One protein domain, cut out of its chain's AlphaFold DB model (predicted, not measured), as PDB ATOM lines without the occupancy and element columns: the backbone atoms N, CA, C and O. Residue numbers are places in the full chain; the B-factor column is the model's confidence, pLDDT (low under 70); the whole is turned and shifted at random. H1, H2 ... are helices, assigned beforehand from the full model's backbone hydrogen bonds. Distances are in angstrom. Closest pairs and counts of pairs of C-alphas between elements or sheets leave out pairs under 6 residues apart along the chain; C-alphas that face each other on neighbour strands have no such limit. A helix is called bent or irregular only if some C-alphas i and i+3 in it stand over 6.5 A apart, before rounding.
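AT A GLANCE: This is residues 375 to 459 of the 565 residues of an uncharacterized protein of Caballeronia concitans (UniProt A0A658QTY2). The model is a long helical hairpin: H1 and H2 lie side by side and run opposite ways, joined at one end by a wide loop of residues 398 to 419 with no named element. Past the far end of H2 the backbone folds back through a tight link, and the short helix H3 packs on residues 427 to 434 of H2, apart from H1. The printed part has 85 residues, with three named helices in the order H1, H2, H3 and no named strand; its class is all helix. The whole is compact, with a radius of gyration of the C-alphas of 13.7 A, and only just flat, spanning 44 by 29 by 16 A.

HOW THE PARTS SIT: H1, residues 375 to 397, and H2, residues 420 to 441, touch along 20 pairs of C-alphas within 8 A. Their closest C-alphas are those of Val 392 and Ala 422, 5.2 A apart. They run opposite ways at a shallow tilt of 25 degrees and form a helical hairpin. H2 has a kink of 33 degrees near residue 435 and is only just irregular: C-alphas 432 and 435 are 6.6 A apart. H3, residues 447 to 452, touches H2 with 5 pairs of C-alphas within 8 A, and H2 takes part with residues 427 to 434 alone. Their closest C-alphas are those of Arg 427 and Leu 451, 6.7 A apart. H2 and H3 run opposite ways at a steep tilt of 38 degrees, only just past shallow, and are a second helical hairpin. H1 and H3 are apart. In H1 and H3 every O i to N i+4 pair is within hydrogen-bond range; in H2 16 of 18 are.

IN THESE COORDINATES: H1 begins at C-alpha 375, (116.335, 176.160, 214.321), and measures 32.6 A from first to last C-alpha, residues 375 to 397. H2, residues 420 to 441, begins at C-alpha 420, (125.979, 204.160, 220.228), and measures 30.3 A. H3, residues 447 to 452, measures 8.6 A and ends at C-alpha 452, (112.494, 198.517, 219.136).

THE WHOLE: The C-alphas farthest apart are those of Pro 414 and Glu 442, at 44.4 A. The C-alphas of Thr 375 and Glu 459, the first and last printed, are 30.9 A apart. The link from H1 to H2 is long, with 22 residues, and its C-alphas lie 10 to 23 A from the mean of the C-alphas. The link from H2 to H3 is tight, with 5 residues. The printed part has no cut. The mean pLDDT of the printed part is 92.2, and no printed residue is under 70.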
ATOM      1  N   THR A 375     116.948 175.728 213.057       87.75
ATOM      2  CA  THR A 375     116.335 176.160 214.321       87.75
ATOM      3  C   THR A 375     117.321 176.271 215.473       87.75
ATOM      4  O   THR A 375     117.180 177.179 216.276       87.75
ATOM      5  N   GLU A 376     118.304 175.376 215.577       90.31
ATOM      6  CA  GLU A 376     119.341 175.418 216.614       90.31
ATOM      7  C   GLU A 376     120.301 176.584 216.364       90.31
ATOM      8  O   GLU A 376     120.685 177.285 217.297       90.31
ATOM      9  N   ASP A 377     120.660 176.810 215.101       92.12
ATOM     10  CA  ASP A 377     121.497 177.935 214.696       92.12
ATOM     11  C   ASP A 377     120.752 179.258 214.899       92.12
ATOM     12  O   ASP A 377     121.308 180.191 215.478       92.12
ATOM     13  N   LEU A 378     119.469 179.323 214.522       93.88
ATOM     14  CA  LEU A 378     118.608 180.464 214.835       93.88
ATOM     15  C   LEU A 378     118.488 180.679 216.349       93.88
ATOM     16  O   LEU A 378     118.582 181.814 216.809       93.88
ATOM     17  N   ASP A 379     118.312 179.618 217.137       94.38
ATOM     18  CA  ASP A 379     118.199 179.710 218.593       94.38
ATOM     19  C   ASP A 379     119.475 180.292 219.220       94.38
ATOM     20  O   ASP A 379     119.401 181.235 220.006       94.38
ATOM     21  N   LYS A 380     120.656 179.819 218.801       95.56
ATOM     22  CA  LYS A 380     121.948 180.381 219.234       95.56
ATOM     23  C   LYS A 380     122.061 181.864 218.884       95.56
ATOM     24  O   LYS A 380     122.414 182.670 219.743       95.56
ATOM     25  N   ARG A 381     121.697 182.245 217.656       96.00
ATOM     26  CA  ARG A 381     121.733 183.649 217.221       96.00
ATOM     27  C   ARG A 381     120.730 184.530 217.962       96.00
ATOM     28  O   ARG A 381     121.036 185.677 218.267       96.00
ATOM     29  N   LEU A 382     119.564 184.000 218.325       96.19
ATOM     30  CA  LEU A 382     118.594 184.710 219.157       96.19
ATOM     31  C   LEU A 382     119.091 184.901 220.597       96.19
ATOM     32  O   LEU A 382     118.828 185.951 221.182       96.19
ATOM     33  N   VAL A 383     119.850 183.950 221.157       96.44
ATOM     34  CA  VAL A 383     120.519 184.141 222.459       96.44
ATOM     35  C   VAL A 383     121.537 185.282 222.382       96.44
ATOM     36  O   VAL A 383     121.534 186.161 223.248       96.44
ATOM     37  N   GLU A 384     122.367 185.316 221.335       95.94
ATOM     38  CA  GLU A 384     123.325 186.408 221.094       95.94
ATOM     39  C   GLU A 384     122.613 187.758 220.943       95.94
ATOM     40  O   GLU A 384     122.982 188.733 221.601       95.94
ATOM     41  N   LEU A 385     121.542 187.798 220.143       96.31
ATOM     42  CA  LEU A 385     120.736 188.992 219.912       96.31
ATOM     43  C   LEU A 385     120.114 189.521 221.210       96.31
ATOM     44  O   LEU A 385     120.173 190.719 221.485       96.31
ATOM     45  N   ARG A 386     119.551 188.640 222.044       95.31
ATOM     46  CA  ARG A 386     118.997 189.007 223.356       95.31
ATOM     47  C   ARG A 386     120.068 189.538 224.300       95.31
ATOM     48  O   ARG A 386     119.831 190.524 224.996       95.31
ATOM     49  N   GLY A 387     121.247 188.918 224.303       95.25
ATOM     50  CA  GLY A 387     122.397 189.398 225.065       95.25
ATOM     51  C   GLY A 387     122.842 190.794 224.620       95.25
ATOM     52  O   GLY A 387     123.077 191.661 225.459       95.25
ATOM     53  N   ALA A 388     122.899 191.045 223.311       95.44
ATOM     54  CA  ALA A 388     123.193 192.367 222.762       95.44
ATOM     55  C   ALA A 388     122.109 193.395 223.126       95.44
ATOM     56  O   ALA A 388     122.440 194.510 223.526       95.44
ATOM     57  N   ALA A 389     120.830 193.007 223.093       94.69
ATOM     58  CA  ALA A 389     119.732 193.881 223.496       94.69
ATOM     59  C   ALA A 389     119.864 194.328 224.963       94.69
ATOM     60  O   ALA A 389     119.719 195.508 225.284       94.69
ATOM     61  N   GLN A 390     120.200 193.388 225.850       94.12
ATOM     62  CA  GLN A 390     120.424 193.663 227.268       94.12
ATOM     63  C   GLN A 390     121.614 194.611 227.486       94.12
ATOM     64  O   GLN A 390     121.532 195.523 228.307       94.12
ATOM     65  N   LYS A 391     122.693 194.461 226.706       94.81
ATOM     66  CA  LYS A 391     123.849 195.371 226.754       94.81
ATOM     67  C   LYS A 391     123.490 196.799 226.341       94.81
ATOM     68  O   LYS A 391     123.986 197.728 226.970       94.81
ATOM     69  N   VAL A 392     122.620 196.986 225.343       95.38
ATOM     70  CA  VAL A 392     122.112 198.320 224.962       95.38
ATOM     71  C   VAL A 392     121.381 198.967 226.140       95.38
ATOM     72  O   VAL A 392     121.668 200.110 226.495       95.38
ATOM     73  N   ILE A 393     120.483 198.220 226.789       93.31
ATOM     74  CA  ILE A 393     119.720 198.699 227.951       93.31
ATOM     75  C   ILE A 393     120.666 199.083 229.101       93.31
ATOM     76  O   ILE A 393     120.530 200.158 229.687       93.31
ATOM     77  N   GLU A 394     121.656 198.241 229.402       93.62
ATOM     78  CA  GLU A 394     122.636 198.495 230.463       93.62
ATOM     79  C   GLU A 394     123.562 199.677 230.159       93.62
ATOM     80  O   GLU A 394     123.839 200.479 231.054       93.62
ATOM     81  N   ALA A 395     124.021 199.815 228.912       94.69
ATOM     82  CA  ALA A 395     124.859 200.929 228.475       94.69
ATOM     83  C   ALA A 395     124.119 202.268 228.614       94.69
ATOM     84  O   ALA A 395     124.661 203.210 229.198       94.69
ATOM     85  N   ARG A 396     122.847 202.323 228.185       94.50
ATOM     86  CA  ARG A 396     121.982 203.499 228.368       94.50
ATOM     87  C   ARG A 396     121.774 203.823 229.846       94.50
ATOM     88  O   ARG A 396     121.961 204.966 230.250       94.50
ATOM     89  N   ALA A 397     121.454 202.821 230.666       92.94
ATOM     90  CA  ALA A 397     121.223 203.012 232.100       92.94
ATOM     91  C   ALA A 397     122.467 203.527 232.847       92.94
ATOM     92  O   ALA A 397     122.345 204.293 233.800       92.94
ATOM     93  N   ARG A 398     123.668 203.123 232.416       95.00
ATOM     94  CA  ARG A 398     124.950 203.551 233.001       95.00
ATOM     95  C   ARG A 398     125.547 204.793 232.341       95.00
ATOM     96  O   ARG A 398     126.630 205.212 232.743       95.00
ATOM     97  N   ASN A 399     124.875 205.364 231.340       95.19
ATOM     98  CA  ASN A 399     125.380 206.475 230.536       95.19
ATOM     99  C   ASN A 399     126.796 206.204 229.970       95.19
ATOM    100  O   ASN A 399     127.676 207.063 230.012       95.19
ATOM    101  N   THR A 400     127.019 204.977 229.491       96.06
ATOM    102  CA  THR A 400     128.287 204.488 228.923       96.06
ATOM    103  C   THR A 400     128.039 203.826 227.561       96.06
ATOM    104  O   THR A 400     126.929 203.882 227.036       96.06
ATOM    105  N   ASP A 401     129.059 203.208 226.972       96.31
ATOM    106  CA  ASP A 401     128.962 202.440 225.726       96.31
ATOM    107  C   ASP A 401     129.689 201.086 225.849       96.31
ATOM    108  O   ASP A 401     130.196 200.739 226.921       96.31
ATOM    109  N   VAL A 402     129.722 200.295 224.778       95.94
ATOM    110  CA  VAL A 402     130.506 199.056 224.678       95.94
ATOM    111  C   VAL A 402     131.733 199.236 223.783       95.94
ATOM    112  O   VAL A 402     131.754 200.084 222.892       95.94
ATOM    113  N   ASP A 403     132.762 198.424 224.023       94.75
ATOM    114  CA  ASP A 403     133.917 198.306 223.133       94.75
ATOM    115  C   ASP A 403     133.603 197.481 221.866       94.75
ATOM    116  O   ASP A 403     132.497 196.968 221.671       94.75
ATOM    117  N   GLU A 404     134.600 197.322 220.993       93.25
ATOM    118  CA  GLU A 404     134.498 196.534 219.754       93.25
ATOM    119  C   GLU A 404     134.141 195.057 219.997       93.25
ATOM    120  O   GLU A 404     133.557 194.417 219.128       93.25
ATOM    121  N   ASN A 405     134.421 194.530 221.193       93.25
ATOM    122  CA  ASN A 405     134.097 193.159 221.595       93.25
ATOM    123  C   ASN A 405     132.738 193.065 222.317       93.25
ATOM    124  O   ASN A 405     132.359 192.006 222.829       93.25
ATOM    125  N   GLY A 406     132.005 194.177 222.415       91.31
ATOM    126  CA  GLY A 406     130.718 194.258 223.089       91.31
ATOM    127  C   GLY A 406     130.822 194.202 224.616       91.31
ATOM    128  O   GLY A 406     129.871 193.768 225.273       91.31
ATOM    129  N   LYS A 407     131.960 194.571 225.212       95.69
ATOM    130  CA  LYS A 407     132.131 194.691 226.666       95.69
ATOM    131  C   LYS A 407     131.820 196.118 227.111       95.69
ATOM    132  O   LYS A 407     132.281 197.073 226.500       95.69
ATOM    133  N   LEU A 408     131.061 196.262 228.198       95.50
ATOM    134  CA  LEU A 408     130.708 197.572 228.758       95.50
ATOM    135  C   LEU A 408     131.959 198.350 229.188       95.50
ATOM    136  O   LEU A 408     132.776 197.850 229.967       95.50
ATOM    137  N   LEU A 409     132.069 199.589 228.715       95.12
ATOM    138  CA  LEU A 409     133.096 200.538 229.118       95.12
ATOM    139  C   LEU A 409     132.761 201.127 230.494       95.12
ATOM    140  O   LEU A 409     131.596 201.341 230.836       95.12
ATOM    141  N   SER A 410     133.790 201.415 231.291       92.94
ATOM    142  CA  SER A 410     133.630 202.077 232.594       92.94
ATOM    143  C   SER A 410     133.398 203.584 232.475       92.94
ATOM    144  O   SER A 410     132.818 204.177 233.381       92.94
ATOM    145  N   VAL A 411     133.849 204.199 231.378       92.56
ATOM    146  CA  VAL A 411     133.728 205.634 231.107       92.56
ATOM    147  C   VAL A 411     133.427 205.826 229.624       92.56
ATOM    148  O   VAL A 411     134.042 205.177 228.776       92.56
ATOM    149  N   LEU A 412     132.492 206.725 229.321       94.62
ATOM    150  CA  LEU A 412     132.152 207.095 227.954       94.62
ATOM    151  C   LEU A 412     133.342 207.826 227.297       94.62
ATOM    152  O   LEU A 412     133.883 208.756 227.905       94.62
ATOM    153  N   PRO A 413     133.760 207.450 226.075       89.75
ATOM    154  CA  PRO A 413     134.782 208.188 225.343       89.75
ATOM    155  C   PRO A 413     134.390 209.667 225.187       89.75
ATOM    156  O   PRO A 413     133.208 209.965 224.988       89.75
ATOM    157  N   PRO A 414     135.343 210.614 225.261       90.94
ATOM    158  CA  PRO A 414     135.035 212.034 225.134       90.94
ATOM    159  C   PRO A 414     134.357 212.323 223.787       90.94
ATOM    160  O   PRO A 414     134.925 212.062 222.730       90.94
ATOM    161  N   GLY A 415     133.132 212.857 223.838       91.94
ATOM    162  CA  GLY A 415     132.313 213.165 222.659       91.94
ATOM    163  C   GLY A 415     131.446 212.014 222.130       91.94
ATOM    164  O   GLY A 415     130.669 212.244 221.206       91.94
ATOM    165  N   GLY A 416     131.539 210.810 222.702       90.75
ATOM    166  CA  GLY A 416     130.672 209.685 222.341       90.75
ATOM    167  C   GLY A 416     129.240 209.870 222.846       90.75
ATOM    168  O   GLY A 416     129.015 210.530 223.864       90.75
ATOM    169  N   LYS A 417     128.261 209.281 222.152       94.62
ATOM    170  CA  LYS A 417     126.888 209.174 222.660       94.62
ATOM    171  C   LYS A 417     126.728 207.869 223.452       94.62
ATOM    172  O   LYS A 417     127.300 206.853 223.059       94.62
ATOM    173  N   PRO A 418     125.962 207.863 224.556       93.88
ATOM    174  CA  PRO A 418     125.690 206.636 225.299       93.88
ATOM    175  C   PRO A 418     125.074 205.553 224.404       93.88
ATOM    176  O   PRO A 418     124.163 205.841 223.632       93.88
ATOM    177  N   ALA A 419     125.554 204.316 224.555       95.00
ATOM    178  CA  ALA A 419     125.099 203.109 223.856       95.00
ATOM    179  C   ALA A 419     125.187 203.113 222.314       95.00
ATOM    180  O   ALA A 419     124.605 202.233 221.680       95.00
ATOM    181  N   GLU A 420     125.905 204.050 221.691       95.44
ATOM    182  CA  GLU A 420     125.979 204.160 220.228       95.44
ATOM    183  C   GLU A 420     126.584 202.910 219.566       95.44
ATOM    184  O   GLU A 420     125.991 202.340 218.643       95.44
ATOM    185  N   ASN A 421     127.726 202.420 220.062       95.12
ATOM    186  CA  ASN A 421     128.330 201.192 219.544       95.12
ATOM    187  C   ASN A 421     127.491 199.956 219.888       95.12
ATOM    188  O   ASN A 421     127.394 199.044 219.063       95.12
ATOM    189  N   ALA A 422     126.866 199.930 221.069       95.81
ATOM    190  CA  ALA A 422     126.001 198.826 221.481       95.81
ATOM    191  C   ALA A 422     124.791 198.690 220.546       95.81
ATOM    192  O   ALA A 422     124.455 197.587 220.113       95.81
ATOM    193  N   GLU A 423     124.162 199.812 220.191       95.94
ATOM    194  CA  GLU A 423     123.039 199.858 219.254       95.94
ATOM    195  C   GLU A 423     123.451 199.451 217.843       95.94
ATOM    196  O   GLU A 423     122.704 198.738 217.172       95.94
ATOM    197  N   ARG A 424     124.644 199.860 217.394       96.25
ATOM    198  CA  ARG A 424     125.187 199.437 216.098       96.25
ATOM    199  C   ARG A 424     125.383 197.920 216.043       96.25
ATOM    200  O   ARG A 424     124.861 197.291 215.128       96.25
ATOM    201  N   GLN A 425     126.055 197.332 217.039       96.44
ATOM    202  CA  GLN A 425     126.255 195.876 217.118       96.44
ATOM    203  C   GLN A 425     124.920 195.122 217.204       96.44
ATOM    204  O   GLN A 425     124.732 194.104 216.540       96.44
ATOM    205  N   TYR A 426     123.964 195.633 217.988       96.50
ATOM    206  CA  TYR A 426     122.627 195.053 218.072       96.50
ATOM    207  C   TYR A 426     121.911 195.066 216.716       96.50
ATOM    208  O   TYR A 426     121.382 194.043 216.287       96.50
ATOM    209  N   ARG A 427     121.932 196.202 216.012       96.75
ATOM    210  CA  ARG A 427     121.316 196.356 214.689       96.75
ATOM    211  C   ARG A 427     121.944 195.424 213.652       96.75
ATOM    212  O   ARG A 427     121.220 194.819 212.869       96.75
ATOM    213  N   GLU A 428     123.267 195.280 213.659       96.56
ATOM    214  CA  GLU A 428     123.969 194.326 212.792       96.56
ATOM    215  C   GLU A 428     123.499 192.885 213.039       96.56
ATOM    216  O   GLU A 428     123.236 192.154 212.082       96.56
ATOM    217  N   LEU A 429     123.312 192.491 214.304       96.12
ATOM    218  CA  LEU A 429     122.755 191.180 214.647       96.12
ATOM    219  C   LEU A 429     121.293 191.033 214.213       96.12
ATOM    220  O   LEU A 429     120.927 189.962 213.732       96.12
ATOM    221  N   VAL A 430     120.463 192.078 214.326       96.56
ATOM    222  CA  VAL A 430     119.077 192.049 213.818       96.56
ATOM    223  C   VAL A 430     119.065 191.728 212.322       96.56
ATOM    224  O   VAL A 430     118.355 190.813 211.914       96.56
ATOM    225  N   PHE A 431     119.899 192.395 211.515       96.19
ATOM    226  CA  PHE A 431     119.974 192.144 210.070       96.19
ATOM    227  C   PHE A 431     120.455 190.734 209.712       96.19
ATOM    228  O   PHE A 431     120.056 190.199 208.682       96.19
ATOM    229  N   GLN A 432     121.291 190.115 210.550       95.31
ATOM    230  CA  GLN A 432     121.719 188.726 210.356       95.31
ATOM    231  C   GLN A 432     120.633 187.725 210.770       95.31
ATOM    232  O   GLN A 432     120.414 186.727 210.085       95.31
ATOM    233  N   VAL A 433     119.946 187.985 211.887       96.00
ATOM    234  CA  VAL A 433     118.921 187.092 212.447       96.00
ATOM    235  C   VAL A 433     117.636 187.126 211.635       96.00
ATOM    236  O   VAL A 433     116.999 186.089 211.494       96.00
ATOM    237  N   MET A 434     117.251 188.277 211.088       95.12
ATOM    238  CA  MET A 434     115.989 188.452 210.370       95.12
ATOM    239  C   MET A 434     115.779 187.447 209.221       95.12
ATOM    240  O   MET A 434     114.798 186.707 209.288       95.12
ATOM    241  N   PRO A 435     116.690 187.299 208.237       93.94
ATOM    242  CA  PRO A 435     116.507 186.311 207.174       93.94
ATOM    243  C   PRO A 435     116.520 184.872 207.704       93.94
ATOM    244  O   PRO A 435     115.811 184.018 207.177       93.94
ATOM    245  N   MET A 436     117.282 184.584 208.770       93.38
ATOM    246  CA  MET A 436     117.238 183.268 209.421       93.38
ATOM    247  C   MET A 436     115.874 183.020 210.069       93.38
ATOM    248  O   MET A 436     115.347 181.914 209.980       93.38
ATOM    249  N   LEU A 437     115.303 184.034 210.718       92.50
ATOM    250  CA  LEU A 437     114.027 183.961 211.411       92.50
ATOM    251  C   LEU A 437     112.875 183.772 210.424       92.50
ATOM    252  O   LEU A 437     112.097 182.836 210.591       92.50
ATOM    253  N   GLU A 438     112.824 184.579 209.365       89.94
ATOM    254  CA  GLU A 438     111.827 184.460 208.296       89.94
ATOM    255  C   GLU A 438     111.954 183.130 207.552       89.94
ATOM    256  O   GLU A 438     110.956 182.453 207.324       89.94
ATOM    257  N   SER A 439     113.178 182.693 207.240       87.00
ATOM    258  CA  SER A 439     113.399 181.412 206.561       87.00
ATOM    259  C   SER A 439     113.074 180.201 207.438       87.00
ATOM    260  O   SER A 439     112.670 179.168 206.908       87.00
ATOM    261  N   THR A 440     113.296 180.280 208.754       86.75
ATOM    262  CA  THR A 440     113.139 179.124 209.654       86.75
ATOM    263  C   THR A 440     111.728 179.023 210.225       86.75
ATOM    264  O   THR A 440     111.217 177.914 210.381       86.75
ATOM    265  N   LEU A 441     111.113 180.157 210.585       85.12
ATOM    266  CA  LEU A 441     109.772 180.206 211.176       85.12
ATOM    267  C   LEU A 441     108.672 180.451 210.146       85.12
ATOM    268  O   LEU A 441     107.518 180.172 210.451       85.12
ATOM    269  N   GLU A 442     109.020 180.963 208.961       77.19
ATOM    270  CA  GLU A 442     108.091 181.273 207.861       77.19
ATOM    271  C   GLU A 442     107.013 182.301 208.169       77.19
ATOM    272  O   GLU A 442     105.978 182.400 207.493       77.19
ATOM    273  N   ILE A 443     107.250 183.045 209.233       81.69
ATOM    274  CA  ILE A 443     106.417 184.142 209.664       81.69
ATOM    275  C   ILE A 443     107.204 185.394 209.314       81.69
ATOM    276  O   ILE A 443     108.404 185.473 209.582       81.69
ATOM    277  N   GLU A 444     106.520 186.344 208.686       85.94
ATOM    278  CA  GLU A 444     107.077 187.663 208.418       85.94
ATOM    279  C   GLU A 444     107.481 188.297 209.753       85.94
ATOM    280  O   GLU A 444     106.684 188.353 210.700       85.94
ATOM    281  N   ALA A 445     108.749 188.688 209.843       90.56
ATOM    282  CA  ALA A 445     109.302 189.282 211.041       90.56
ATOM    283  C   ALA A 445     109.113 190.796 210.969       90.56
ATOM    284  O   ALA A 445     109.524 191.432 210.001       90.56
ATOM    285  N   ASP A 446     108.536 191.408 212.001       92.38
ATOM    286  CA  ASP A 446     108.527 192.866 212.101       92.38
ATOM    287  C   ASP A 446     109.934 193.337 212.509       92.38
ATOM    288  O   ASP A 446     110.308 193.330 213.688       92.38
ATOM    289  N   GLU A 447     110.731 193.738 211.511       93.94
ATOM    290  CA  GLU A 447     112.070 194.308 211.696       93.94
ATOM    291  C   GLU A 447     112.050 195.469 212.697       93.94
ATOM    292  O   GLU A 447     112.918 195.582 213.564       93.94
ATOM    293  N   ALA A 448     111.039 196.333 212.617       91.44
ATOM    294  CA  ALA A 448     110.942 197.489 213.488       91.44
ATOM    295  C   ALA A 448     110.601 197.077 214.926       91.44
ATOM    296  O   ALA A 448     111.111 197.685 215.865       91.44
ATOM    297  N   ALA A 449     109.796 196.032 215.126       90.81
ATOM    298  CA  ALA A 449     109.559 195.449 216.448       90.81
ATOM    299  C   ALA A 449     110.825 194.810 217.045       90.81
ATOM    300  O   ALA A 449     111.088 194.969 218.239       90.81
ATOM    301  N   LEU A 450     111.641 194.149 216.214       93.19
ATOM    302  CA  LEU A 450     112.973 193.663 216.589       93.19
ATOM    303  C   LEU A 450     113.876 194.816 217.028       93.19
ATOM    304  O   LEU A 450     114.397 194.794 218.136       93.19
ATOM    305  N   LEU A 451     114.023 195.854 216.204       92.88
ATOM    306  CA  LEU A 451     114.867 197.010 216.521       92.88
ATOM    307  C   LEU A 451     114.400 197.744 217.786       92.88
ATOM    308  O   LEU A 451     115.223 198.144 218.615       92.88
ATOM    309  N   ASP A 452     113.087 197.871 217.969       90.31
ATOM    310  CA  ASP A 452     112.494 198.517 219.136       90.31
ATOM    311  C   ASP A 452     112.562 197.639 220.400       90.31
ATOM    312  O   ASP A 452     112.308 198.146 221.492       90.31
ATOM    313  N   ALA A 453     112.948 196.355 220.321       89.50
ATOM    314  CA  ALA A 453     112.985 195.447 221.474       89.50
ATOM    315  C   ALA A 453     113.909 195.932 222.611       89.50
ATOM    316  O   ALA A 453     113.675 195.589 223.774       89.50
ATOM    317  N   THR A 454     114.900 196.771 222.294       86.56
ATOM    318  CA  THR A 454     115.832 197.415 223.242       86.56
ATOM    319  C   THR A 454     115.250 198.615 223.990       86.56
ATOM    320  O   THR A 454     115.846 199.079 224.962       86.56
ATOM    321  N   LEU A 455     114.106 199.143 223.554       80.75
ATOM    322  CA  LEU A 455     113.515 200.345 224.130       80.75
ATOM    323  C   LEU A 455     112.741 200.042 225.424       80.75
ATOM    324  O   LEU A 455     112.168 198.952 225.571       80.75
ATOM    325  N   PRO A 456     112.667 201.003 226.360       74.81
ATOM    326  CA  PRO A 456     111.757 200.905 227.492       74.81
ATOM    327  C   PRO A 456     110.291 200.875 227.015       74.81
ATOM    328  O   PRO A 456     109.950 201.310 225.912       74.81
ATOM    329  N   HIS A 457     109.419 200.258 227.817       75.56
ATOM    330  CA  HIS A 457     108.062 199.893 227.392       75.56
ATOM    331  C   HIS A 457     107.199 201.102 226.989       75.56
ATOM    332  O   HIS A 457     106.458 201.040 226.014       75.56
ATOM    333  N   ASP A 458     107.328 202.217 227.698       72.06
ATOM    334  CA  ASP A 458     106.672 203.496 227.411       72.06
ATOM    335  C   ASP A 458     107.093 204.100 226.059       72.06
ATOM    336  O   ASP A 458     106.247 204.574 225.290       72.06
ATOM    337  N   GLU A 459     108.381 204.018 225.717       77.94
ATOM    338  CA  GLU A 459     108.886 204.454 224.413       77.94
ATOM    339  C   GLU A 459     108.389 203.529 223.287       77.94
ATOM    340  O   GLU A 459     107.967 204.020 222.234       77.94
TER     341      GLU A 459